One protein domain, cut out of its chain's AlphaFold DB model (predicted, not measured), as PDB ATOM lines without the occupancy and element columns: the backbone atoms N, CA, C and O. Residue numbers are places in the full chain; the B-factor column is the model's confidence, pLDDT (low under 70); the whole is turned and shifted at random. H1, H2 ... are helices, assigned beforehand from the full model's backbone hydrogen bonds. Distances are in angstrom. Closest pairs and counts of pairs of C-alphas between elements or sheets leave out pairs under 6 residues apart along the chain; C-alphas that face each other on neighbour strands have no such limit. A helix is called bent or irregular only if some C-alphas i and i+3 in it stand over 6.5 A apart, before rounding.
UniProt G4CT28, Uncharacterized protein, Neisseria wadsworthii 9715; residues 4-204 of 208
ATOM      1  N   GLU A   4     450.061 432.531 432.689       77.38
ATOM      2  CA  GLU A   4     449.601 432.088 431.368       77.38
ATOM      3  C   GLU A   4     450.741 431.532 430.493       77.38
ATOM      4  O   GLU A   4     450.588 430.498 429.836       77.38
ATOM      5  N   ASN A   5     451.918 432.162 430.537       86.19
ATOM      6  CA  ASN A   5     453.091 431.711 429.792       86.19
ATOM      7  C   ASN A   5     453.626 430.374 430.337       86.19
ATOM      8  O   ASN A   5     454.120 429.564 429.557       86.19
ATOM      9  N   LEU A   6     453.461 430.102 431.640       86.94
ATOM     10  CA  LEU A   6     453.806 428.814 432.253       86.94
ATOM     11  C   LEU A   6     452.933 427.682 431.691       86.94
ATOM     12  O   LEU A   6     453.442 426.641 431.281       86.94
ATOM     13  N   HIS A   7     451.617 427.896 431.597       88.38
ATOM     14  CA  HIS A   7     450.716 426.896 431.020       88.38
ATOM     15  C   HIS A   7     450.980 426.656 429.531       88.38
ATOM     16  O   HIS A   7     450.918 425.507 429.087       88.38
ATOM     17  N   ARG A   8     451.276 427.711 428.759       91.12
ATOM     18  CA  ARG A   8     451.651 427.583 427.341       91.12
ATOM     19  C   ARG A   8     452.926 426.759 427.180       91.12
ATOM     20  O   ARG A   8     452.955 425.860 426.345       91.12
ATOM     21  N   LEU A   9     453.927 427.002 428.023       91.31
ATOM     22  CA  LEU A   9     455.171 426.244 428.016       91.31
ATOM     23  C   LEU A   9     454.955 424.760 428.337       91.31
ATOM     24  O   LEU A   9     455.493 423.901 427.651       91.31
ATOM     25  N   PHE A  10     454.125 424.428 429.325       91.56
ATOM     26  CA  PHE A  10     453.817 423.028 429.630       91.56
ATOM     27  C   PHE A  10     453.016 422.331 428.526       91.56
ATOM     28  O   PHE A  10     453.250 421.162 428.219       91.56
ATOM     29  N   ARG A  11     452.131 423.040 427.825       91.94
ATOM     30  CA  ARG A  11     451.524 422.475 426.611       91.94
ATOM     31  C   ARG A  11     452.574 422.210 425.532       91.94
ATOM     32  O   ARG A  11     452.580 421.124 424.961       91.94
ATOM     33  N   LEU A  12     453.488 423.156 425.312       92.94
ATOM     34  CA  LEU A  12     454.598 422.994 424.373       92.94
ATOM     35  C   LEU A  12     455.483 421.795 424.743       92.94
ATOM     36  O   LEU A  12     455.746 420.966 423.882       92.94
ATOM     37  N   ASN A  13     455.868 421.641 426.011       93.81
ATOM     38  CA  ASN A  13     456.631 420.482 426.482       93.81
ATOM     39  C   ASN A  13     455.914 419.168 426.164       93.81
ATOM     40  O   ASN A  13     456.543 418.249 425.658       93.81
ATOM     41  N   SER A  14     454.604 419.076 426.410       92.12
ATOM     42  CA  SER A  14     453.842 417.853 426.119       92.12
ATOM     43  C   SER A  14     453.892 417.492 424.628       92.12
ATOM     44  O   SER A  14     454.107 416.333 424.280       92.12
ATOM     45  N   ILE A  15     453.763 418.494 423.751       93.94
ATOM     46  CA  ILE A  15     453.880 418.323 422.296       93.94
ATOM     47  C   ILE A  15     455.299 417.886 421.918       93.94
ATOM     48  O   ILE A  15     455.467 416.926 421.173       93.94
ATOM     49  N   LEU A  16     456.323 418.555 422.453       94.56
ATOM     50  CA  LEU A  16     457.722 418.245 422.157       94.56
ATOM     51  C   LEU A  16     458.117 416.843 422.630       94.56
ATOM     52  O   LEU A  16     458.817 416.148 421.900       94.56
ATOM     53  N   ILE A  17     457.633 416.399 423.795       94.69
ATOM     54  CA  ILE A  17     457.826 415.025 424.281       94.69
ATOM     55  C   ILE A  17     457.213 414.034 423.291       94.69
ATOM     56  O   ILE A  17     457.879 413.085 422.890       94.69
ATOM     57  N   PHE A  18     455.969 414.258 422.859       94.06
ATOM     58  CA  PHE A  18     455.311 413.368 421.903       94.06
ATOM     59  C   PHE A  18     456.073 413.295 420.572       94.06
ATOM     60  O   PHE A  18     456.381 412.202 420.098       94.06
ATOM     61  N   CYS A  19     456.447 414.445 420.003       95.94
ATOM     62  CA  CYS A  19     457.250 414.502 418.784       95.94
ATOM     63  C   CYS A  19     458.585 413.764 418.949       95.94
ATOM     64  O   CYS A  19     458.982 412.998 418.072       95.94
ATOM     65  N   TYR A  20     459.256 413.952 420.086       96.38
ATOM     66  CA  TYR A  20     460.498 413.256 420.390       96.38
ATOM     67  C   TYR A  20     460.309 411.735 420.455       96.38
ATOM     68  O   TYR A  20     461.116 411.019 419.874       96.38
ATOM     69  N   LEU A  21     459.243 411.219 421.077       96.44
ATOM     70  CA  LEU A  21     458.995 409.771 421.143       96.44
ATOM     71  C   LEU A  21     458.801 409.140 419.759       96.44
ATOM     72  O   LEU A  21     459.264 408.020 419.529       96.44
ATOM     73  N   VAL A  22     458.149 409.860 418.839       97.19
ATOM     74  CA  VAL A  22     457.996 409.437 417.439       97.19
ATOM     75  C   VAL A  22     459.352 409.429 416.733       97.19
ATOM     76  O   VAL A  22     459.713 408.433 416.108       97.19
ATOM     77  N   ILE A  23     460.138 410.501 416.872       96.75
ATOM     78  CA  ILE A  23     461.490 410.584 416.299       96.75
ATOM     79  C   ILE A  23     462.381 409.472 416.860       96.75
ATOM     80  O   ILE A  23     463.073 408.798 416.104       96.75
ATOM     81  N   LEU A  24     462.329 409.226 418.168       97.75
ATOM     82  CA  LEU A  24     463.099 408.181 418.826       97.75
ATOM     83  C   LEU A  24     462.751 406.797 418.273       97.75
ATOM     84  O   LEU A  24     463.647 405.987 418.038       97.75
ATOM     85  N   PHE A  25     461.467 406.526 418.029       97.88
ATOM     86  CA  PHE A  25     461.047 405.271 417.414       97.88
ATOM     87  C   PHE A  25     461.684 405.102 416.029       97.88
ATOM     88  O   PHE A  25     462.277 404.061 415.744       97.88
ATOM     89  N   LEU A  26     461.639 406.145 415.196       97.06
ATOM     90  CA  LEU A  26     462.274 406.124 413.878       97.06
ATOM     91  C   LEU A  26     463.787 405.889 413.984       97.06
ATOM     92  O   LEU A  26     464.314 405.034 413.278       97.06
ATOM     93  N   LEU A  27     464.478 406.577 414.894       97.12
ATOM     94  CA  LEU A  27     465.930 406.453 415.067       97.12
ATOM     95  C   LEU A  27     466.372 405.067 415.550       97.12
ATOM     96  O   LEU A  27     467.431 404.592 415.154       97.12
ATOM     97  N   VAL A  28     465.586 404.421 416.411       96.62
ATOM     98  CA  VAL A  28     465.948 403.115 416.982       96.62
ATOM     99  C   VAL A  28     465.568 401.962 416.052       96.62
ATOM    100  O   VAL A  28     466.304 400.974 415.951       96.62
ATOM    101  N   PHE A  29     464.424 402.053 415.371       96.75
ATOM    102  CA  PHE A  29     463.863 400.918 414.637       96.75
ATOM    103  C   PHE A  29     463.995 401.018 413.119       96.75
ATOM    104  O   PHE A  29     464.107 399.970 412.486       96.75
ATOM    105  N   VAL A  30     464.012 402.225 412.547       95.88
ATOM    106  CA  VAL A  30     463.879 402.436 411.094       95.88
ATOM    107  C   VAL A  30     465.166 402.961 410.465       95.88
ATOM    108  O   VAL A  30     465.631 402.404 409.480       95.88
ATOM    109  N   VAL A  31     465.748 404.020 411.027       92.62
ATOM    110  CA  VAL A  31     466.922 404.692 410.456       92.62
ATOM    111  C   VAL A  31     468.170 403.836 410.661       92.62
ATOM    112  O   VAL A  31     468.487 403.435 411.779       92.62
ATOM    113  N   ASP A  32     468.898 403.563 409.586       91.25
ATOM    114  CA  ASP A  32     470.085 402.703 409.568       91.25
ATOM    115  C   ASP A  32     471.337 403.364 408.977       91.25
ATOM    116  O   ASP A  32     472.403 402.750 408.951       91.25
ATOM    117  N   PHE A  33     471.250 404.639 408.597       91.94
ATOM    118  CA  PHE A  33     472.388 405.457 408.181       91.94
ATOM    119  C   PHE A  33     472.858 406.391 409.306       91.94
ATOM    120  O   PHE A  33     472.060 406.896 410.100       91.94
ATOM    121  N   ARG A  34     474.175 406.618 409.401       91.38
ATOM    122  CA  ARG A  34     474.770 407.483 410.432       91.38
ATOM    123  C   ARG A  34     474.424 408.940 410.145       91.38
ATOM    124  O   ARG A  34     474.667 409.438 409.049       91.38
ATOM    125  N   LEU A  35     473.858 409.620 411.135       88.38
ATOM    126  CA  LEU A  35     473.683 411.063 411.090       88.38
ATOM    127  C   LEU A  35     475.022 411.692 411.489       88.38
ATOM    128  O   LEU A  35     475.577 411.338 412.529       88.38
ATOM    129  N   ASN A  36     475.541 412.618 410.681       84.62
ATOM    130  CA  ASN A  36     476.784 413.349 410.965       84.62
ATOM    131  C   ASN A  36     476.562 414.392 412.078       84.62
ATOM    132  O   ASN A  36     476.591 415.598 411.842       84.62
ATOM    133  N   LEU A  37     476.254 413.909 413.279       86.19
ATOM    134  CA  LEU A  37     476.012 414.694 414.484       86.19
ATOM    135  C   LEU A  37     477.293 414.832 415.311       86.19
ATOM    136  O   LEU A  37     478.316 414.217 415.023       86.19
ATOM    137  N   ILE A  38     477.207 415.637 416.370       89.44
ATOM    138  CA  ILE A  38     478.283 415.809 417.349       89.44
ATOM    139  C   ILE A  38     478.597 414.462 418.009       89.44
ATOM    140  O   ILE A  38     477.695 413.723 418.408       89.44
ATOM    141  N   GLU A  39     479.883 414.163 418.151       88.50
ATOM    142  CA  GLU A  39     480.352 412.946 418.799       88.50
ATOM    143  C   GLU A  39     480.311 413.099 420.323       88.50
ATOM    144  O   GLU A  39     481.044 413.891 420.916       88.50
ATOM    145  N   ILE A  40     479.413 412.348 420.964       87.56
ATOM    146  CA  ILE A  40     479.268 412.317 422.421       87.56
ATOM    147  C   ILE A  40     479.934 411.036 422.941       87.56
ATOM    148  O   ILE A  40     479.541 409.951 422.503       87.56
ATOM    149  N   PRO A  41     480.878 411.107 423.903       87.38
ATOM    150  CA  PRO A  41     481.646 409.934 424.327       87.38
ATOM    151  C   PRO A  41     480.790 408.756 424.812       87.38
ATOM    152  O   PRO A  41     481.057 407.614 424.442       87.38
ATOM    153  N   GLY A  42     479.721 409.012 425.578       84.69
ATOM    154  CA  GLY A  42     478.804 407.958 426.027       84.69
ATOM    155  C   GLY A  42     478.057 407.275 424.873       84.69
ATOM    156  O   GLY A  42     477.853 406.059 424.894       84.69
ATOM    157  N   ALA A  43     477.712 408.028 423.822       89.81
ATOM    158  CA  ALA A  43     477.089 407.480 422.617       89.81
ATOM    159  C   ALA A  43     478.080 406.622 421.813       89.81
ATOM    160  O   ALA A  43     477.735 405.510 421.421       89.81
ATOM    161  N   MET A  44     479.321 407.092 421.635       90.38
ATOM    162  CA  MET A  44     480.387 406.345 420.947       90.38
ATOM    163  C   MET A  44     480.757 405.051 421.682       90.38
ATOM    164  O   MET A  44     481.002 404.015 421.062       90.38
ATOM    165  N   TYR A  45     480.771 405.086 423.017       88.56
ATOM    166  CA  TYR A  45     481.004 403.892 423.822       88.56
ATOM    167  C   TYR A  45     479.957 402.813 423.521       88.56
ATOM    168  O   TYR A  45     480.321 401.676 423.220       88.56
ATOM    169  N   LEU A  46     478.667 403.167 423.531       88.12
ATOM    170  CA  LEU A  46     477.588 402.223 423.225       88.12
ATOM    171  C   LEU A  46     477.562 401.810 421.751       88.12
ATOM    172  O   LEU A  46     477.316 400.640 421.467       88.12
ATOM    173  N   GLU A  47     477.880 402.716 420.825       92.00
ATOM    174  CA  GLU A  47     478.072 402.404 419.404       92.00
ATOM    175  C   GLU A  47     479.086 401.267 419.227       92.00
ATOM    176  O   GLU A  47     478.766 400.248 418.618       92.00
ATOM    177  N   SER A  48     480.262 401.374 419.855       90.38
ATOM    178  CA  SER A  48     481.338 400.374 419.751       90.38
ATOM    179  C   SER A  48     480.993 398.993 420.325       90.38
ATOM    180  O   SER A  48     481.697 398.013 420.069       90.38
ATOM    181  N   LYS A  49     479.934 398.902 421.139       89.75
ATOM    182  CA  LYS A  49     479.512 397.675 421.830       89.75
ATOM    183  C   LYS A  49     478.199 397.109 421.302       89.75
ATOM    184  O   LYS A  49     477.802 396.036 421.754       89.75
ATOM    185  N   SER A  50     477.497 397.825 420.429       91.50
ATOM    186  CA  SER A  50     476.136 397.492 420.011       91.50
ATOM    187  C   SER A  50     476.107 396.616 418.758       91.50
ATOM    188  O   SER A  50     476.930 396.771 417.861       91.50
ATOM    189  N   LEU A  51     475.108 395.730 418.658       94.94
ATOM    190  CA  LEU A  51     474.785 395.011 417.414       94.94
ATOM    191  C   LEU A  51     474.122 395.917 416.360       94.94
ATOM    192  O   LEU A  51     473.954 395.521 415.212       94.94
ATOM    193  N   PHE A  52     473.720 397.122 416.756       95.69
ATOM    194  CA  PHE A  52     473.112 398.157 415.920       95.69
ATOM    195  C   PHE A  52     473.825 399.491 416.196       95.69
ATOM    196  O   PHE A  52     473.265 400.378 416.850       95.69
ATOM    197  N   PRO A  53     475.096 399.620 415.768       94.00
ATOM    198  CA  PRO A  53     475.969 400.730 416.153       94.00
ATOM    199  C   PRO A  53     475.393 402.087 415.733       94.00
ATOM    200  O   PRO A  53     475.288 403.000 416.549       94.00
ATOM    201  N   VAL A  54     474.908 402.181 414.493       94.88
ATOM    202  CA  VAL A  54     474.344 403.413 413.929       94.88
ATOM    203  C   VAL A  54     473.116 403.889 414.708       94.88
ATOM    204  O   VAL A  54     473.013 405.066 415.052       94.88
ATOM    205  N   GLN A  55     472.193 402.981 415.031       95.44
ATOM    206  CA  GLN A  55     470.995 403.307 415.805       95.44
ATOM    207  C   GLN A  55     471.350 403.718 417.233       95.44
ATOM    208  O   GLN A  55     470.759 404.661 417.759       95.44
ATOM    209  N   ALA A  56     472.312 403.033 417.860       93.88
ATOM    210  CA  ALA A  56     472.786 403.381 419.197       93.88
ATOM    211  C   ALA A  56     473.366 404.801 419.217       93.88
ATOM    212  O   ALA A  56     472.916 405.619 420.017       93.88
ATOM    213  N   PHE A  57     474.267 405.123 418.286       94.44
ATOM    214  CA  PHE A  57     474.844 406.460 418.170       94.44
ATOM    215  C   PHE A  57     473.774 407.526 417.903       94.44
ATOM    216  O   PHE A  57     473.619 408.464 418.684       94.44
ATOM    217  N   ASN A  58     472.994 407.369 416.827       95.69
ATOM    218  CA  ASN A  58     472.015 408.372 416.407       95.69
ATOM    219  C   ASN A  58     470.963 408.634 417.493       95.69
ATOM    220  O   ASN A  58     470.684 409.790 417.813       95.69
ATOM    221  N   SER A  59     470.372 407.571 418.054       96.19
ATOM    222  CA  SER A  59     469.303 407.709 419.048       96.19
ATOM    223  C   SER A  59     469.799 408.405 420.308       96.19
ATOM    224  O   SER A  59     469.168 409.365 420.742       96.19
ATOM    225  N   ILE A  60     470.951 408.001 420.848       94.44
ATOM    226  CA  ILE A  60     471.494 408.574 422.084       94.44
ATOM    227  C   ILE A  60     471.907 410.026 421.866       94.44
ATOM    228  O   ILE A  60     471.543 410.888 422.664       94.44
ATOM    229  N   THR A  61     472.599 410.325 420.767       94.69
ATOM    230  CA  THR A  61     473.041 411.691 420.474       94.69
ATOM    231  C   THR A  61     471.853 412.639 420.321       94.69
ATOM    232  O   THR A  61     471.813 413.680 420.978       94.69
ATOM    233  N   VAL A  62     470.835 412.268 419.534       95.81
ATOM    234  CA  VAL A  62     469.618 413.085 419.393       95.81
ATOM    235  C   VAL A  62     468.897 413.233 420.732       95.81
ATOM    236  O   VAL A  62     468.488 414.336 421.085       95.81
ATOM    237  N   THR A  63     468.783 412.159 421.511       96.00
ATOM    238  CA  THR A  63     468.173 412.185 422.846       96.00
ATOM    239  C   THR A  63     468.845 413.181 423.778       96.00
ATOM    240  O   THR A  63     468.157 413.967 424.431       96.00
ATOM    241  N   ILE A  64     470.176 413.186 423.825       93.94
ATOM    242  CA  ILE A  64     470.932 414.113 424.667       93.94
ATOM    243  C   ILE A  64     470.737 415.552 424.185       93.94
ATOM    244  O   ILE A  64     470.488 416.431 425.011       93.94
ATOM    245  N   LEU A  65     470.782 415.804 422.874       94.31
ATOM    246  CA  LEU A  65     470.583 417.143 422.311       94.31
ATOM    247  C   LEU A  65     469.176 417.685 422.595       94.31
ATOM    248  O   LEU A  65     469.036 418.783 423.134       94.31
ATOM    249  N   VAL A  66     468.132 416.909 422.290       95.50
ATOM    250  CA  VAL A  66     466.735 417.313 422.522       95.50
ATOM    251  C   VAL A  66     466.455 417.448 424.020       95.50
ATOM    252  O   VAL A  66     465.829 418.420 424.445       95.50
ATOM    253  N   GLY A  67     466.954 416.516 424.837       95.19
ATOM    254  CA  GLY A  67     466.825 416.569 426.290       95.19
ATOM    255  C   GLY A  67     467.482 417.817 426.885       95.19
ATOM    256  O   GLY A  67     466.870 418.500 427.702       95.19
ATOM    257  N   THR A  68     468.683 418.170 426.421       93.88
ATOM    258  CA  THR A  68     469.409 419.378 426.855       93.88
ATOM    259  C   THR A  68     468.720 420.660 426.384       93.88
ATOM    260  O   THR A  68     468.643 421.637 427.125       93.88
ATOM    261  N   PHE A  69     468.160 420.669 425.174       95.38
ATOM    262  CA  PHE A  69     467.356 421.794 424.701       95.38
ATOM    263  C   PHE A  69     466.124 422.023 425.592       95.38
ATOM    264  O   PHE A  69     465.880 423.145 426.036       95.38
ATOM    265  N   LEU A  70     465.377 420.958 425.911       95.50
ATOM    266  CA  LEU A  70     464.221 421.039 426.808       95.50
ATOM    267  C   LEU A  70     464.609 421.436 428.231       95.50
ATOM    268  O   LEU A  70     463.877 422.203 428.857       95.50
ATOM    269  N   LEU A  71     465.754 420.961 428.723       94.56
ATOM    270  CA  LEU A  71     466.322 421.386 429.997       94.56
ATOM    271  C   LEU A  71     466.463 422.912 430.032       94.56
ATOM    272  O   LEU A  71     465.878 423.566 430.892       94.56
ATOM    273  N   ILE A  72     467.181 423.488 429.062       94.75
ATOM    274  CA  ILE A  72     467.426 424.935 428.982       94.75
ATOM    275  C   ILE A  72     466.107 425.706 428.885       94.75
ATOM    276  O   ILE A  72     465.902 426.688 429.601       94.75
ATOM    277  N   LEU A  73     465.187 425.230 428.044       94.00
ATOM    278  CA  LEU A  73     463.875 425.842 427.848       94.00
ATOM    279  C   LEU A  73     463.057 425.911 429.153       94.00
ATOM    280  O   LEU A  73     462.295 426.858 429.354       94.00
ATOM    281  N   ASN A  74     463.215 424.932 430.048       93.75
ATOM    282  CA  ASN A  74     462.452 424.842 431.292       93.75
ATOM    283  C   ASN A  74     463.088 425.570 432.484       93.75
ATOM    284  O   ASN A  74     462.390 425.801 433.474       93.75
ATOM    285  N   ILE A  75     464.345 426.023 432.394       92.81
ATOM    286  CA  ILE A  75     465.015 426.775 433.474       92.81
ATOM    287  C   ILE A  75     464.163 427.961 433.975       92.81
ATOM    288  O   ILE A  75     463.902 428.037 435.179       92.81
ATOM    289  N   PRO A  76     463.646 428.867 433.115       91.38
ATOM    290  CA  PRO A  76     462.841 429.991 433.589       91.38
ATOM    291  C   PRO A  76     461.556 429.534 434.288       91.38
ATOM    292  O   PRO A  76     461.111 430.162 435.246       91.38
ATOM    293  N   ALA A  77     460.939 428.447 433.825       91.06
ATOM    294  CA  ALA A  77     459.697 427.930 434.389       91.06
ATOM    295  C   ALA A  77     459.881 427.450 435.827       91.06
ATOM    296  O   ALA A  77     459.075 427.790 436.691       91.06
ATOM    297  N   VAL A  78     460.971 426.723 436.077       91.62
ATOM    298  CA  VAL A  78     461.371 426.271 437.410       91.62
ATOM    299  C   VAL A  78     461.531 427.445 438.364       91.62
ATOM    300  O   VAL A  78     460.913 427.452 439.424       91.62
ATOM    301  N   PHE A  79     462.294 428.469 437.970       90.81
ATOM    302  CA  PHE A  79     462.492 429.649 438.813       90.81
ATOM    303  C   PHE A  79     461.174 430.340 439.161       90.81
ATOM    304  O   PHE A  79     460.980 430.737 440.305       90.81
ATOM    305  N   ASN A  80     460.246 430.450 438.205       90.56
ATOM    306  CA  ASN A  80     458.932 431.031 438.489       90.56
ATOM    307  C   ASN A  80     458.110 430.154 439.443       90.56
ATOM    308  O   ASN A  80     457.482 430.698 440.339       90.56
ATOM    309  N   ILE A  81     458.143 428.826 439.296       91.44
ATOM    310  CA  ILE A  81     457.454 427.903 440.213       91.44
ATOM    311  C   ILE A  81     457.998 428.029 441.634       91.44
ATOM    312  O   ILE A  81     457.214 428.185 442.566       91.44
ATOM    313  N   ILE A  82     459.324 427.984 441.795       92.00
ATOM    314  CA  ILE A  82     459.970 428.127 443.102       92.00
ATOM    315  C   ILE A  82     459.613 429.485 443.701       92.00
ATOM    316  O   ILE A  82     459.183 429.544 444.845       92.00
ATOM    317  N   LYS A  83     459.721 430.566 442.921       90.88
ATOM    318  CA  LYS A  83     459.368 431.910 443.381       90.88
ATOM    319  C   LYS A  83     457.921 431.981 443.881       90.88
ATOM    320  O   LYS A  83     457.696 432.407 445.005       90.88
ATOM    321  N   THR A  84     456.956 431.509 443.090       90.06
ATOM    322  CA  THR A  84     455.539 431.490 443.489       90.06
ATOM    323  C   THR A  84     455.300 430.634 444.733       90.06
ATOM    324  O   THR A  84     454.466 430.981 445.566       90.06
ATOM    325  N   PHE A  85     456.037 429.530 444.883       91.06
ATOM    326  CA  PHE A  85     455.969 428.698 446.080       91.06
ATOM    327  C   PHE A  85     456.471 429.440 447.319       91.06
ATOM    328  O   PHE A  85     455.793 429.415 448.339       91.06
ATOM    329  N   LEU A  86     457.617 430.120 447.226       88.75
ATOM    330  CA  LEU A  86     458.187 430.874 448.343       88.75
ATOM    331  C   LEU A  86     457.317 432.070 448.752       88.75
ATOM    332  O   LEU A  86     457.235 432.368 449.936       88.75
ATOM    333  N   GLU A  87     456.660 432.731 447.795       87.44
ATOM    334  CA  GLU A  87     455.809 433.900 448.063       87.44
ATOM    335  C   GLU A  87     454.484 433.527 448.738       87.44
ATOM    336  O   GLU A  87     454.079 434.188 449.687       87.44
ATOM    337  N   ASN A  88     453.804 432.481 448.252       83.00
ATOM    338  CA  ASN A  88     452.406 432.240 448.627       83.00
ATOM    339  C   ASN A  88     452.162 430.902 449.334       83.00
ATOM    340  O   ASN A  88     451.109 430.740 449.944       83.00
ATOM    341  N   LYS A  89     453.080 429.926 449.220       84.31
ATOM    342  CA  LYS A  89     452.928 428.545 449.728       84.31
ATOM    343  C   LYS A  89     451.513 427.954 449.457       84.31
ATOM    344  O   LYS A  89     450.984 427.204 450.274       84.31
ATOM    345  N   ASP A  90     450.900 428.289 448.312       87.06
ATOM    346  CA  ASP A  90     449.521 427.909 447.950       87.06
ATOM    347  C   ASP A  90     449.444 426.458 447.452       87.06
ATOM    348  O   ASP A  90     449.801 426.133 446.314       87.06
ATOM    349  N   VAL A  91     448.950 425.578 448.322       87.75
ATOM    350  CA  VAL A  91     448.864 424.133 448.088       87.75
ATOM    351  C   VAL A  91     447.908 423.792 446.945       87.75
ATOM    352  O   VAL A  91     448.225 422.925 446.124       87.75
ATOM    353  N   ASP A  92     446.760 424.468 446.880       88.94
ATOM    354  CA  ASP A  92     445.691 424.160 445.932       88.94
ATOM    355  C   ASP A  92     446.132 424.515 444.511       88.94
ATOM    356  O   ASP A  92     445.994 423.702 443.590       88.94
ATOM    357  N   TYR A  93     446.791 425.668 444.349       89.00
ATOM    358  CA  TYR A  93     447.378 426.068 443.073       89.00
ATOM    359  C   TYR A  93     448.347 425.009 442.520       89.00
ATOM    360  O   TYR A  93     448.246 424.617 441.352       89.00
ATOM    361  N   PHE A  94     449.284 424.507 443.335       90.44
ATOM    362  CA  PHE A  94     450.255 423.503 442.877       90.44
ATOM    363  C   PHE A  94     449.627 422.124 442.655       90.44
ATOM    364  O   PHE A  94     450.038 421.395 441.745       90.44
ATOM    365  N   TYR A  95     448.611 421.761 443.439       90.12
ATOM    366  CA  TYR A  95     447.845 420.540 443.212       90.12
ATOM    367  C   TYR A  95     447.139 420.571 441.850       90.12
ATOM    368  O   TYR A  95     447.268 419.622 441.064       90.12
ATOM    369  N   ASP A  96     446.475 421.681 441.527       90.50
ATOM    370  CA  ASP A  96     445.797 421.885 440.248       90.50
ATOM    371  C   ASP A  96     446.775 421.977 439.076       90.50
ATOM    372  O   ASP A  96     446.538 421.384 438.016       90.50
ATOM    373  N   LEU A  97     447.912 422.653 439.263       89.31
ATOM    374  CA  LEU A  97     448.969 422.734 438.258       89.31
ATOM    375  C   LEU A  97     449.510 421.340 437.913       89.31
ATOM    376  O   LEU A  97     449.604 420.993 436.730       89.31
ATOM    377  N   ARG A  98     449.799 420.516 438.931       91.25
ATOM    378  CA  ARG A  98     450.217 419.118 438.759       91.25
ATOM    379  C   ARG A  98     449.138 418.298 438.061       91.25
ATOM    380  O   ARG A  98     449.452 417.560 437.135       91.25
ATOM    381  N   LYS A  99     447.876 418.410 438.490       91.50
ATOM    382  CA  LYS A  99     446.754 417.654 437.908       91.50
ATOM    383  C   LYS A  99     446.566 417.987 436.429       91.50
ATOM    384  O   LYS A  99     446.377 417.086 435.616       91.50
ATOM    385  N   ARG A 100     446.663 419.269 436.067       91.12
ATOM    386  CA  ARG A 100     446.530 419.738 434.683       91.12
ATOM    387  C   ARG A 100     447.670 419.257 433.785       91.12
ATOM    388  O   ARG A 100     447.431 418.980 432.615       91.12
ATOM    389  N   HIS A 101     448.884 419.147 434.322       91.44
ATOM    390  CA  HIS A 101     450.091 418.774 433.572       91.44
ATOM    391  C   HIS A 101     450.694 417.456 434.061       91.44
ATOM    392  O   HIS A 101     451.915 417.292 434.123       91.44
ATOM    393  N   ILE A 102     449.823 416.498 434.391       89.56
ATOM    394  CA  ILE A 102     450.196 415.218 435.003       89.56
ATOM    395  C   ILE A 102     451.178 414.416 434.143       89.56
ATOM    396  O   ILE A 102     452.055 413.735 434.666       89.56
ATOM    397  N   PHE A 103     451.079 414.551 432.820       87.44
ATOM    398  CA  PHE A 103     451.989 413.908 431.882       87.44
ATOM    399  C   PHE A 103     453.440 414.350 432.117       87.44
ATOM    400  O   PHE A 103     454.306 413.519 432.349       87.44
ATOM    401  N   ILE A 104     453.700 415.657 432.176       88.06
ATOM    402  CA  ILE A 104     455.053 416.200 432.396       88.06
ATOM    403  C   ILE A 104     455.548 415.871 433.808       88.06
ATOM    404  O   ILE A 104     456.726 415.569 434.001       88.06
ATOM    405  N   TYR A 105     454.644 415.860 434.792       87.88
ATOM    406  CA  TYR A 105     454.969 415.416 436.146       87.88
ATOM    407  C   TYR A 105     455.537 413.985 436.157       87.88
ATOM    408  O   TYR A 105     456.595 413.756 436.743       87.88
ATOM    409  N   TYR A 106     454.895 413.040 435.458       87.31
ATOM    410  CA  TYR A 106     455.376 411.655 435.359       87.31
ATOM    411  C   TYR A 106     456.678 411.500 434.564       87.31
ATOM    412  O   TYR A 106     457.423 410.557 434.814       87.31
ATOM    413  N   TYR A 107     456.999 412.443 433.675       84.38
ATOM    414  CA  TYR A 107     458.281 412.493 432.958       84.38
ATOM    415  C   TYR A 107     459.435 413.062 433.802       84.38
ATOM    416  O   TYR A 107     460.533 413.274 433.296       84.38
ATOM    417  N   GLY A 108     459.214 413.288 435.101       82.50
ATOM    418  CA  GLY A 108     460.259 413.672 436.048       82.50
ATOM    419  C   GLY A 108     460.218 415.137 436.470       82.50
ATOM    420  O   GLY A 108     461.104 415.571 437.201       82.50
ATOM    421  N   TYR A 109     459.196 415.902 436.073       87.06
ATOM    422  CA  TYR A 109     459.039 417.306 436.466       87.06
ATOM    423  C   TYR A 109     458.396 417.440 437.860       87.06
ATOM    424  O   TYR A 109     457.319 418.011 438.049       87.06
ATOM    425  N   GLY A 110     459.065 416.860 438.860       84.81
ATOM    426  CA  GLY A 110     458.606 416.768 440.246       84.81
ATOM    427  C   GLY A 110     458.374 418.121 440.921       84.81
ATOM    428  O   GLY A 110     457.535 418.217 441.820       84.81
ATOM    429  N   ILE A 111     459.041 419.179 440.443       87.44
ATOM    430  CA  ILE A 111     458.904 420.537 440.982       87.44
ATOM    431  C   ILE A 111     457.506 421.143 440.792       87.44
ATOM    432  O   ILE A 111     457.193 422.132 441.440       87.44
ATOM    433  N   LEU A 112     456.618 420.534 439.991       87.44
ATOM    434  CA  LEU A 112     455.201 420.937 439.919       87.44
ATOM    435  C   LEU A 112     454.460 420.799 441.250       87.44
ATOM    436  O   LEU A 112     453.361 421.326 441.389       87.44
ATOM    437  N   HIS A 113     455.035 420.080 442.214       87.12
ATOM    438  CA  HIS A 113     454.456 419.894 443.533       87.12
ATOM    439  C   HIS A 113     455.503 420.139 444.639       87.12
ATOM    440  O   HIS A 113     455.851 419.210 445.384       87.12
ATOM    441  N   PRO A 114     456.008 421.382 444.762       87.31
ATOM    442  CA  PRO A 114     457.140 421.726 445.628       87.31
ATOM    443  C   PRO A 114     456.851 421.427 447.106       87.31
ATOM    444  O   PRO A 114     457.728 420.945 447.819       87.31
ATOM    445  N   HIS A 115     455.590 421.571 447.525       85.50
ATOM    446  CA  HIS A 115     455.088 421.200 448.850       85.50
ATOM    447  C   HIS A 115     455.479 419.790 449.289       85.50
ATOM    448  O   HIS A 115     455.853 419.586 450.436       85.50
ATOM    449  N   ARG A 116     455.422 418.808 448.380       83.69
ATOM    450  CA  ARG A 116     455.758 417.417 448.725       83.69
ATOM    451  C   ARG A 116     457.235 417.283 449.070       83.69
ATOM    452  O   ARG A 116     457.565 416.525 449.968       83.69
ATOM    453  N   ILE A 117     458.096 418.008 448.363       82.06
ATOM    454  CA  ILE A 117     459.540 417.987 448.596       82.06
ATOM    455  C   ILE A 117     459.849 418.728 449.898       82.06
ATOM    456  O   ILE A 117     460.512 418.181 450.772       82.06
ATOM    457  N   TRP A 118     459.323 419.943 450.057       85.88
ATOM    458  CA  TRP A 118     459.614 420.778 451.217       85.88
ATOM    459  C   TRP A 118     459.051 420.195 452.526       85.88
ATOM    460  O   TRP A 118     459.819 420.010 453.466       85.88
ATOM    461  N   TRP A 119     457.771 419.796 452.595       84.00
ATOM    462  CA  TRP A 119     457.196 419.231 453.832       84.00
ATOM    463  C   TRP A 119     457.869 417.938 454.280       84.00
ATOM    464  O   TRP A 119     458.082 417.743 455.472       84.00
ATOM    465  N   GLN A 120     458.231 417.059 453.341       83.44
ATOM    466  CA  GLN A 120     458.899 415.802 453.685       83.44
ATOM    467  C   GLN A 120     460.275 416.018 454.317       83.44
ATOM    468  O   GLN A 120     460.794 415.103 454.959       83.44
ATOM    469  N   ILE A 121     460.858 417.204 454.121       85.06
ATOM    470  CA  ILE A 121     462.228 417.503 454.508       85.06
ATOM    471  C   ILE A 121     462.298 418.516 455.653       85.06
ATOM    472  O   ILE A 121     463.208 418.392 456.470       85.06
ATOM    473  N   LYS A 122     461.357 419.468 455.774       83.19
ATOM    474  CA  LYS A 122     461.460 420.577 456.742       83.19
ATOM    475  C   LYS A 122     461.701 420.082 458.176       83.19
ATOM    476  O   LYS A 122     462.615 420.570 458.829       83.19
ATOM    477  N   GLU A 123     460.970 419.046 458.595       84.31
ATOM    478  CA  GLU A 123     460.995 418.463 459.951       84.31
ATOM    479  C   GLU A 123     462.074 417.383 460.141       84.31
ATOM    480  O   GLU A 123     462.152 416.737 461.184       84.31
ATOM    481  N   LYS A 124     462.901 417.121 459.123       87.94
ATOM    482  CA  LYS A 124     463.958 416.108 459.210       87.94
ATOM    483  C   LYS A 124     465.214 416.672 459.862       87.94
ATOM    484  O   LYS A 124     465.504 417.863 459.785       87.94
ATOM    485  N   THR A 125     465.992 415.778 460.468       89.94
ATOM    486  CA  THR A 125     467.247 416.131 461.136       89.94
ATOM    487  C   THR A 125     468.259 416.735 460.158       89.94
ATOM    488  O   THR A 125     468.274 416.403 458.971       89.94
ATOM    489  N   LEU A 126     469.158 417.583 460.669       88.25
ATOM    490  CA  LEU A 126     470.255 418.181 459.895       88.25
ATOM    491  C   LEU A 126     471.060 417.121 459.124       88.25
ATOM    492  O   LEU A 126     471.287 417.266 457.925       88.25
ATOM    493  N   MET A 127     471.415 416.017 459.790       90.81
ATOM    494  CA  MET A 127     472.149 414.905 459.171       90.81
ATOM    495  C   MET A 127     471.390 414.291 457.992       90.81
ATOM    496  O   MET A 127     471.991 414.012 456.956       90.81
ATOM    497  N   PHE A 128     470.068 414.125 458.110       91.12
ATOM    498  CA  PHE A 128     469.246 413.630 457.007       91.12
ATOM    499  C   PHE A 128     469.247 414.601 455.822       91.12
ATOM    500  O   PHE A 128     469.414 414.174 454.682       91.12
ATOM    501  N   LYS A 129     469.097 415.906 456.078       90.00
ATOM    502  CA  LYS A 129     469.104 416.938 455.029       90.00
ATOM    503  C   LYS A 129     470.440 416.970 454.277       90.00
ATOM    504  O   LYS A 129     470.445 416.978 453.048       90.00
ATOM    505  N   ILE A 130     471.561 416.911 455.000       91.19
ATOM    506  CA  ILE A 130     472.907 416.840 454.413       91.19
ATOM    507  C   ILE A 130     473.061 415.567 453.568       91.19
ATOM    508  O   ILE A 130     473.463 415.644 452.407       91.19
ATOM    509  N   ALA A 131     472.682 414.402 454.106       92.19
ATOM    510  CA  ALA A 131     472.743 413.138 453.374       92.19
ATOM    511  C   ALA A 131     471.883 413.162 452.097       92.19
ATOM    512  O   ALA A 131     472.319 412.677 451.055       92.19
ATOM    513  N   ALA A 132     470.694 413.773 452.149       90.38
ATOM    514  CA  ALA A 132     469.827 413.939 450.985       90.38
ATOM    515  C   ALA A 132     470.479 414.807 449.896       90.38
ATOM    516  O   ALA A 132     470.410 414.458 448.720       90.38
ATOM    517  N   ILE A 133     471.158 415.900 450.268       91.19
ATOM    518  CA  ILE A 133     471.909 416.738 449.320       91.19
ATOM    519  C   ILE A 133     473.010 415.923 448.631       91.19
ATOM    520  O   ILE A 133     473.085 415.920 447.402       91.19
ATOM    521  N   PHE A 134     473.825 415.188 449.396       91.81
ATOM    522  CA  PHE A 134     474.865 414.323 448.826       91.81
ATOM    523  C   PHE A 134     474.284 413.249 447.904       91.81
ATOM    524  O   PHE A 134     474.815 413.021 446.818       91.81
ATOM    525  N   PHE A 135     473.167 412.633 448.294       90.56
ATOM    526  CA  PHE A 135     472.465 411.660 447.464       90.56
ATOM    527  C   PHE A 135     472.012 412.269 446.129       90.56
ATOM    528  O   PHE A 135     472.234 411.681 445.071       90.56
ATOM    529  N   TYR A 136     471.432 413.469 446.148       90.44
ATOM    530  CA  TYR A 136     471.016 414.154 444.926       90.44
ATOM    531  C   TYR A 136     472.199 414.544 444.031       90.44
ATOM    532  O   TYR A 136     472.125 414.343 442.817       90.44
ATOM    533  N   PHE A 137     473.309 415.025 444.598       89.94
ATOM    534  CA  PHE A 137     474.531 415.272 443.827       89.94
ATOM    535  C   PHE A 137     475.095 413.990 443.212       89.94
ATOM    536  O   PHE A 137     475.500 414.004 442.053       89.94
ATOM    537  N   TYR A 138     475.070 412.878 443.948       88.06
ATOM    538  CA  TYR A 138     475.500 411.577 443.443       88.06
ATOM    539  C   TYR A 138     474.642 411.101 442.259       88.06
ATOM    540  O   TYR A 138     475.183 410.655 441.249       88.06
ATOM    541  N   MET A 139     473.318 411.275 442.331       87.38
ATOM    542  CA  MET A 139     472.404 410.962 441.225       87.38
ATOM    543  C   MET A 139     472.723 411.777 439.962       87.38
ATOM    544  O   MET A 139     472.772 411.219 438.864       87.38
ATOM    545  N   ILE A 140     472.981 413.083 440.110       88.19
ATOM    546  CA  ILE A 140     473.400 413.950 438.996       88.19
ATOM    547  C   ILE A 140     474.751 413.487 438.444       88.19
ATOM    548  O   ILE A 140     474.918 413.374 437.232       88.19
ATOM    549  N   PHE A 141     475.705 413.195 439.325       86.94
ATOM    550  CA  PHE A 141     477.042 412.762 438.946       86.94
ATOM    551  C   PHE A 141     477.018 411.465 438.129       86.94
ATOM    552  O   PHE A 141     477.634 411.427 437.068       86.94
ATOM    553  N   ILE A 142     476.270 410.437 438.552       82.56
ATOM    554  CA  ILE A 142     476.136 409.191 437.778       82.56
ATOM    555  C   ILE A 142     475.530 409.466 436.400       82.56
ATOM    556  O   ILE A 142     476.041 408.958 435.402       82.56
ATOM    557  N   LEU A 143     474.456 410.265 436.335       83.19
ATOM    558  CA  LEU A 143     473.802 410.603 435.070       83.19
ATOM    559  C   LEU A 143     474.795 411.251 434.095       83.19
ATOM    560  O   LEU A 143     474.908 410.816 432.951       83.19
ATOM    561  N   LEU A 144     475.548 412.254 434.559       83.81
ATOM    562  CA  LEU A 144     476.542 412.957 433.748       83.81
ATOM    563  C   LEU A 144     477.718 412.056 433.366       83.81
ATOM    564  O   LEU A 144     478.112 412.038 432.202       83.81
ATOM    565  N   HIS A 145     478.245 411.274 434.309       81.19
ATOM    566  CA  HIS A 145     479.328 410.330 434.049       81.19
ATOM    567  C   HIS A 145     478.944 409.345 432.938       81.19
ATOM    568  O   HIS A 145     479.726 409.117 432.018       81.19
ATOM    569  N   TRP A 146     477.719 408.818 432.974       73.62
ATOM    570  CA  TRP A 146     477.247 407.859 431.980       73.62
ATOM    571  C   TRP A 146     476.975 408.504 430.613       73.62
ATOM    572  O   TRP A 146     477.305 407.930 429.578       73.62
ATOM    573  N   MET A 147     476.428 409.723 430.593       74.50
ATOM    574  CA  MET A 147     476.176 410.467 429.352       74.50
ATOM    575  C   MET A 147     477.463 410.909 428.643       74.50
ATOM    576  O   MET A 147     477.543 410.858 427.416       74.50
ATOM    577  N   PHE A 148     478.464 411.348 429.406       74.50
ATOM    578  CA  PHE A 148     479.680 411.962 428.869       74.50
ATOM    579  C   PHE A 148     480.919 411.072 428.958       74.50
ATOM    580  O   PHE A 148     481.987 411.509 428.541       74.50
ATOM    581  N   GLY A 149     480.792 409.841 429.464       65.50
ATOM    582  CA  GLY A 149     481.870 408.851 429.482       65.50
ATOM    583  C   GLY A 149     483.149 409.366 430.141       65.50
ATOM    584  O   GLY A 149     484.230 409.208 429.582       65.50
ATOM    585  N   TRP A 150     483.028 410.054 431.280       62.81
ATOM    586  CA  TRP A 150     484.164 410.687 431.954       62.81
ATOM    587  C   TRP A 150     485.217 409.656 432.371       62.81
ATOM    588  O   TRP A 150     484.986 408.858 433.272       62.81
ATOM    589  N   THR A 151     486.396 409.719 431.755       60.22
ATOM    590  CA  THR A 151     487.498 408.765 431.972       60.22
ATOM    591  C   THR A 151     488.354 409.066 433.202       60.22
ATOM    592  O   THR A 151     489.242 408.289 433.529       60.22
ATOM    593  N   PHE A 152     488.113 410.181 433.901       60.75
ATOM    594  CA  PHE A 152     488.870 410.546 435.104       60.75
ATOM    595  C   PHE A 152     488.379 409.837 436.379       60.75
ATOM    596  O   PHE A 152     489.011 409.972 437.425       60.75
ATOM    597  N   VAL A 153     487.266 409.092 436.312       62.78
ATOM    598  CA  VAL A 153     486.774 408.243 437.408       62.78
ATOM    599  C   VAL A 153     486.525 406.834 436.877       62.78
ATOM    600  O   VAL A 153     485.614 406.631 436.077       62.78
ATOM    601  N   ASP A 154     487.302 405.860 437.355       65.44
ATOM    602  CA  ASP A 154     487.136 404.437 437.031       65.44
ATOM    603  C   ASP A 154     485.956 403.837 437.807       65.44
ATOM    604  O   ASP A 154     486.109 403.156 438.824       65.44
ATOM    605  N   ILE A 155     484.742 404.117 437.335       69.88
ATOM    606  CA  ILE A 155     483.528 403.459 437.826       69.88
ATOM    607  C   ILE A 155     483.292 402.219 436.961       69.88
ATOM    608  O   ILE A 155     483.233 402.341 435.735       69.88
ATOM    609  N   PRO A 156     483.131 401.020 437.553       65.19
ATOM    610  CA  PRO A 156     482.878 399.820 436.772       65.19
ATOM    611  C   PRO A 156     481.589 399.993 435.953       65.19
ATOM    612  O   PRO A 156     480.535 400.303 436.522       65.19
ATOM    613  N   PRO A 157     481.639 399.796 434.621       66.56
ATOM    614  CA  PRO A 157     480.462 399.956 433.791       66.56
ATOM    615  C   PRO A 157     479.430 398.883 434.160       66.56
ATOM    616  O   PRO A 157     479.800 397.740 434.454       66.56
ATOM    617  N   PRO A 158     478.124 399.197 434.100       73.75
ATOM    618  CA  PRO A 158     477.079 398.217 434.351       73.75
ATOM    619  C   PRO A 158     477.023 397.228 433.177       73.75
ATOM    620  O   PRO A 158     476.224 397.376 432.255       73.75
ATOM    621  N   HIS A 159     477.897 396.217 433.196       78.94
ATOM    622  CA  HIS A 159     478.118 395.283 432.089       78.94
ATOM    623  C   HIS A 159     476.813 394.643 431.601       78.94
ATOM    624  O   HIS A 159     476.544 394.609 430.403       78.94
ATOM    625  N   THR A 160     475.955 394.204 432.524       83.38
ATOM    626  CA  THR A 160     474.644 393.630 432.195       83.38
ATOM    627  C   THR A 160     473.758 394.618 431.441       83.38
ATOM    628  O   THR A 160     473.131 394.245 430.453       83.38
ATOM    629  N   LEU A 161     473.733 395.884 431.865       82.94
ATOM    630  CA  LEU A 161     472.944 396.926 431.214       82.94
ATOM    631  C   LEU A 161     473.471 397.193 429.799       82.94
ATOM    632  O   LEU A 161     472.686 397.189 428.857       82.94
ATOM    633  N   VAL A 162     474.792 397.337 429.639       85.88
ATOM    634  CA  VAL A 162     475.433 397.525 428.326       85.88
ATOM    635  C   VAL A 162     475.108 396.356 427.398       85.88
ATOM    636  O   VAL A 162     474.647 396.577 426.285       85.88
ATOM    637  N   VAL A 163     475.245 395.112 427.863       86.75
ATOM    638  CA  VAL A 163     474.907 393.919 427.068       86.75
ATOM    639  C   VAL A 163     473.439 393.921 426.636       86.75
ATOM    640  O   VAL A 163     473.149 393.590 425.486       86.75
ATOM    641  N   LEU A 164     472.510 394.287 427.524       89.06
ATOM    642  CA  LEU A 164     471.086 394.352 427.194       89.06
ATOM    643  C   LEU A 164     470.793 395.438 426.151       89.06
ATOM    644  O   LEU A 164     470.138 395.156 425.148       89.06
ATOM    645  N   ILE A 165     471.313 396.652 426.354       90.31
ATOM    646  CA  ILE A 165     471.147 397.778 425.423       90.31
ATOM    647  C   ILE A 165     471.740 397.441 424.058       90.31
ATOM    648  O   ILE A 165     471.134 397.760 423.045       90.31
ATOM    649  N   SER A 166     472.892 396.774 424.028       89.44
ATOM    650  CA  SER A 166     473.598 396.399 422.803       89.44
ATOM    651  C   SER A 166     472.924 395.281 422.010       89.44
ATOM    652  O   SER A 166     473.202 395.125 420.823       89.44
ATOM    653  N   LYS A 167     472.082 394.462 422.655       93.00
ATOM    654  CA  LYS A 167     471.447 393.293 422.025       93.00
ATOM    655  C   LYS A 167     469.983 393.510 421.667       93.00
ATOM    656  O   LYS A 167     469.497 392.877 420.734       93.00
ATOM    657  N   PHE A 168     469.278 394.401 422.362       96.06
ATOM    658  CA  PHE A 168     467.835 394.564 422.205       96.06
ATOM    659  C   PHE A 168     467.454 396.015 421.904       96.06
ATOM    660  O   PHE A 168     467.504 396.877 422.781       96.06
ATOM    661  N   LYS A 169     466.971 396.279 420.682       95.06
ATOM    662  CA  LYS A 169     466.505 397.616 420.258       95.06
ATOM    663  C   LYS A 169     465.423 398.194 421.178       95.06
ATOM    664  O   LYS A 169     465.441 399.381 421.472       95.06
ATOM    665  N   ALA A 170     464.520 397.358 421.693       96.06
ATOM    666  CA  ALA A 170     463.510 397.790 422.661       96.06
ATOM    667  C   ALA A 170     464.129 398.307 423.973       96.06
ATOM    668  O   ALA A 170     463.649 399.290 424.532       96.06
ATOM    669  N   ILE A 171     465.224 397.699 424.438       94.50
ATOM    670  CA  ILE A 171     465.949 398.171 425.623       94.50
ATOM    671  C   ILE A 171     466.690 399.475 425.316       94.50
ATOM    672  O   ILE A 171     466.649 400.390 426.133       94.50
ATOM    673  N   LEU A 172     467.290 399.613 424.127       94.56
ATOM    674  CA  LEU A 172     467.858 400.889 423.673       94.56
ATOM    675  C   LEU A 172     466.794 402.000 423.622       94.56
ATOM    676  O   LEU A 172     467.061 403.124 424.046       94.56
ATOM    677  N   TYR A 173     465.587 401.701 423.138       96.88
ATOM    678  CA  TYR A 173     464.473 402.650 423.132       96.88
ATOM    679  C   TYR A 173     464.108 403.095 424.555       96.88
ATOM    680  O   TYR A 173     464.074 404.291 424.835       96.88
ATOM    681  N   LEU A 174     463.903 402.144 425.473       95.50
ATOM    682  CA  LEU A 174     463.581 402.444 426.873       95.50
ATOM    683  C   LEU A 174     464.682 403.253 427.560       95.50
ATOM    684  O   LEU A 174     464.383 404.215 428.264       95.50
ATOM    685  N   LEU A 175     465.947 402.906 427.321       93.25
ATOM    686  CA  LEU A 175     467.077 403.673 427.823       93.25
ATOM    687  C   LEU A 175     467.003 405.127 427.352       93.25
ATOM    688  O   LEU A 175     467.143 406.031 428.167       93.25
ATOM    689  N   ASN A 176     466.783 405.362 426.059       95.12
ATOM    690  CA  ASN A 176     466.689 406.717 425.527       95.12
ATOM    691  C   ASN A 176     465.539 407.502 426.173       95.12
ATOM    692  O   ASN A 176     465.732 408.660 426.522       95.12
ATOM    693  N   VAL A 177     464.387 406.871 426.428       95.19
ATOM    694  CA  VAL A 177     463.297 407.511 427.186       95.19
ATOM    695  C   VAL A 177     463.765 407.899 428.593       95.19
ATOM    696  O   VAL A 177     463.511 409.020 429.030       95.19
ATOM    697  N   VAL A 178     464.485 407.016 429.292       92.50
ATOM    698  CA  VAL A 178     465.028 407.303 430.630       92.50
ATOM    699  C   VAL A 178     466.041 408.445 430.592       92.50
ATOM    700  O   VAL A 178     465.928 409.364 431.405       92.50
ATOM    701  N   ILE A 179     466.997 408.422 429.656       92.75
ATOM    702  CA  ILE A 179     467.970 409.507 429.468       92.75
ATOM    703  C   ILE A 179     467.209 410.801 429.219       92.75
ATOM    704  O   ILE A 179     467.374 411.740 429.983       92.75
ATOM    705  N   PHE A 180     466.314 410.822 428.230       95.12
ATOM    706  CA  PHE A 180     465.521 411.990 427.875       95.12
ATOM    707  C   PHE A 180     464.809 412.601 429.081       95.12
ATOM    708  O   PHE A 180     464.989 413.787 429.341       95.12
ATOM    709  N   CYS A 181     464.042 411.809 429.841       92.56
ATOM    710  CA  CYS A 181     463.353 412.272 431.051       92.56
ATOM    711  C   CYS A 181     464.341 412.838 432.078       92.56
ATOM    712  O   CYS A 181     464.095 413.878 432.698       92.56
ATOM    713  N   SER A 182     465.478 412.156 432.235       91.69
ATOM    714  CA  SER A 182     466.497 412.510 433.216       91.69
ATOM    715  C   SER A 182     467.147 413.854 432.892       91.69
ATOM    716  O   SER A 182     467.208 414.728 433.758       91.69
ATOM    717  N   THR A 183     467.569 414.056 431.640       91.88
ATOM    718  CA  THR A 183     468.184 415.310 431.199       91.88
ATOM    719  C   THR A 183     467.183 416.448 431.111       91.88
ATOM    720  O   THR A 183     467.513 417.550 431.521       91.88
ATOM    721  N   SER A 184     465.978 416.213 430.589       92.69
ATOM    722  CA  SER A 184     465.020 417.293 430.300       92.69
ATOM    723  C   SER A 184     464.286 417.830 431.530       92.69
ATOM    724  O   SER A 184     464.059 419.036 431.619       92.69
ATOM    725  N   PHE A 185     463.912 416.965 432.482       91.56
ATOM    726  CA  PHE A 185     462.992 417.334 433.566       91.56
ATOM    727  C   PHE A 185     463.488 416.951 434.958       91.56
ATOM    728  O   PHE A 185     463.387 417.758 435.892       91.56
ATOM    729  N   LEU A 186     464.020 415.735 435.117       90.81
ATOM    730  CA  LEU A 186     464.445 415.237 436.424       90.81
ATOM    731  C   LEU A 186     465.596 416.071 436.985       90.81
ATOM    732  O   LEU A 186     465.536 416.462 438.145       90.81
ATOM    733  N   LEU A 187     466.598 416.399 436.163       91.69
ATOM    734  CA  LEU A 187     467.751 417.197 436.581       91.69
ATOM    735  C   LEU A 187     467.328 418.537 437.203       91.69
ATOM    736  O   LEU A 187     467.770 418.878 438.299       91.69
ATOM    737  N   LEU A 188     466.404 419.259 436.563       91.31
ATOM    738  CA  LEU A 188     465.851 420.501 437.112       91.31
ATOM    739  C   LEU A 188     465.101 420.280 438.416       91.31
ATOM    740  O   LEU A 188     465.225 421.081 439.340       91.31
ATOM    741  N   SER A 189     464.326 419.204 438.503       91.00
ATOM    742  CA  SER A 189     463.583 418.879 439.719       91.00
ATOM    743  C   SER A 189     464.517 418.529 440.874       91.00
ATOM    744  O   SER A 189     464.253 418.939 442.000       91.00
ATOM    745  N   VAL A 190     465.630 417.843 440.602       91.06
ATOM    746  CA  VAL A 190     466.672 417.543 441.592       91.06
ATOM    747  C   VAL A 190     467.364 418.824 442.055       91.06
ATOM    748  O   VAL A 190     467.448 419.053 443.256       91.06
ATOM    749  N   ILE A 191     467.787 419.698 441.133       90.94
ATOM    750  CA  ILE A 191     468.408 420.994 441.474       90.94
ATOM    751  C   ILE A 191     467.454 421.838 442.327       90.94
ATOM    752  O   ILE A 191     467.843 422.395 443.353       90.94
ATOM    753  N   SER A 192     466.180 421.879 441.943       91.31
ATOM    754  CA  SER A 192     465.133 422.576 442.695       91.31
ATOM    755  C   SER A 192     464.900 421.952 444.068       91.31
ATOM    756  O   SER A 192     464.687 422.662 445.045       91.31
ATOM    757  N   GLY A 193     464.952 420.622 444.156       90.19
ATOM    758  CA  GLY A 193     464.853 419.891 445.411       90.19
ATOM    759  C   GLY A 193     465.999 420.235 446.353       90.19
ATOM    760  O   GLY A 193     465.738 420.582 447.498       90.19
ATOM    761  N   ILE A 194     467.244 420.238 445.864       91.00
ATOM    762  CA  ILE A 194     468.417 420.684 446.632       91.00
ATOM    763  C   ILE A 194     468.199 422.114 447.140       91.00
ATOM    764  O   ILE A 194     468.389 422.370 448.326       91.00
ATOM    765  N   PHE A 195     467.739 423.025 446.279       91.94
ATOM    766  CA  PHE A 195     467.427 424.396 446.682       91.94
ATOM    767  C   PHE A 195     466.383 424.450 447.812       91.94
ATOM    768  O   PHE A 195     466.600 425.133 448.809       91.94
ATOM    769  N   LEU A 196     465.284 423.693 447.708       90.75
ATOM    770  CA  LEU A 196     464.252 423.634 448.750       90.75
ATOM    771  C   LEU A 196     464.764 423.015 450.060       90.75
ATOM    772  O   LEU A 196     464.326 423.428 451.134       90.75
ATOM    773  N   ILE A 197     465.694 422.056 449.994       89.00
ATOM    774  CA  ILE A 197     466.363 421.511 451.184       89.00
ATOM    775  C   ILE A 197     467.192 422.599 451.858       89.00
ATOM    776  O   ILE A 197     467.073 422.777 453.068       89.00
ATOM    777  N   ILE A 198     467.992 423.337 451.085       89.69
ATOM    778  CA  ILE A 198     468.823 424.427 451.607       89.69
ATOM    779  C   ILE A 198     467.943 425.509 452.239       89.69
ATOM    780  O   ILE A 198     468.192 425.926 453.366       89.69
ATOM    781  N   TYR A 199     466.867 425.904 451.555       87.75
ATOM    782  CA  TYR A 199     465.894 426.860 452.077       87.75
ATOM    783  C   TYR A 199     465.266 426.390 453.399       87.75
ATOM    784  O   TYR A 199     465.079 427.186 454.311       87.75
ATOM    785  N   SER A 200     465.026 425.083 453.561       85.81
ATOM    786  CA  SER A 200     464.499 424.518 454.810       85.81
ATOM    787  C   SER A 200     465.458 424.577 456.005       85.81
ATOM    788  O   SER A 200     465.061 424.162 457.092       85.81
ATOM    789  N   PHE A 201     466.719 424.982 455.825       84.75
ATOM    790  CA  PHE A 201     467.590 425.325 456.954       84.75
ATOM    791  C   PHE A 201     467.279 426.722 457.486       84.75
ATOM    792  O   PHE A 201     467.261 426.901 458.691       84.75
ATOM    793  N   ILE A 202     466.995 427.667 456.588       80.19
ATOM    794  CA  ILE A 202     466.742 429.075 456.913       80.19
ATOM    795  C   ILE A 202     465.344 429.241 457.527       80.19
ATOM    796  O   ILE A 202     465.189 429.929 458.524       80.19
ATOM    797  N   ASP A 203     464.339 428.546 456.983       67.06
ATOM    798  CA  ASP A 203     462.936 428.618 457.444       67.06
ATOM    799  C   ASP A 203     462.726 428.033 458.864       67.06
ATOM    800  O   ASP A 203     461.645 428.165 459.421       67.06
ATOM    801  N   ILE A 204     463.724 427.357 459.455       56.50
ATOM    802  CA  ILE A 204     463.667 426.875 460.853       56.50
ATOM    803  C   ILE A 204     464.029 427.990 461.844       56.50
ATOM    804  O   ILE A 204     463.555 427.971 462.978       56.50
TER     805      ILE A 204
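AT A GLANCE: This is residues 4 to 204 of the 208 residues of an uncharacterized protein of Neisseria wadsworthii 9715 (UniProt G4CT28). Three long helices side by side, H1 and the arms H3a and H9a, make a bundle; H3 and H9 bend and run on beyond it, where H6 and H7 pack on H9b. Short H2 and H8 lie near the end where H3a and H9a begin, and H5 packs on H1. The printed part, 201 residues with nine named helices, H1 to H9 in order, and no named strand, is all helix. It is compact, with a radius of gyration of the C-alphas of 18.6 A and spans of 54 by 40 by 24 A.

IN THESE COORDINATES: H3, residues 53 to 88, was assigned as one helix by its hydrogen bonds but is bent, C-alphas 73 and 76 being 7.2 A apart; its arms are H3a, residues 53 to 73, 30.2 A, and H3b, residues 76 to 88, 18.4 A. H9, residues 169 to 202, likewise assigned as one helix, is bent with C-alphas 184 and 187 6.8 A apart, into H9a, residues 169 to 184, and H9b, residues 187 to 202, ending at C-alpha 202 (466.742, 429.075, 456.913). H1, residues 4 to 30, 38.7 A, begins at C-alpha 4 (449.601, 432.088, 431.368). H7 is residues 126 to 148, 33.0 A; H2 is 41 to 47, H4 91 to 100, H5 102 to 106, H6 114 to 122, H8 159 to 167.

HOW THE PARTS SIT: H3a touches H9a, closest C-alphas Leu 71 and Ser 184 at 4.3 A, a shallow tilt of 20 degrees, the same way. H1 touches H3a, Val 28 and Gln 55 at 5.2 A, 4 degrees, opposite ways. H7 touches H9b, Ile 133 and Ile 194 at 5.9 A. H6 touches H9b, Lys 122 and Ser 200 at 5.3 A. H2 and H3a form a hairpin; H8 and H9a touch only at the corner; H4 is near H1. Every O i to N i+4 pair is within hydrogen-bond range except in H6, 4 of 5, and H9b, 10 of 12.

THE WHOLE: The C-alphas of Phe 33 and Ile 204, the farthest apart, are 57.5 A apart. The printed part has no cut and no long link. Residues 149 to 157 and 203 to 204 are of low confidence, under 70.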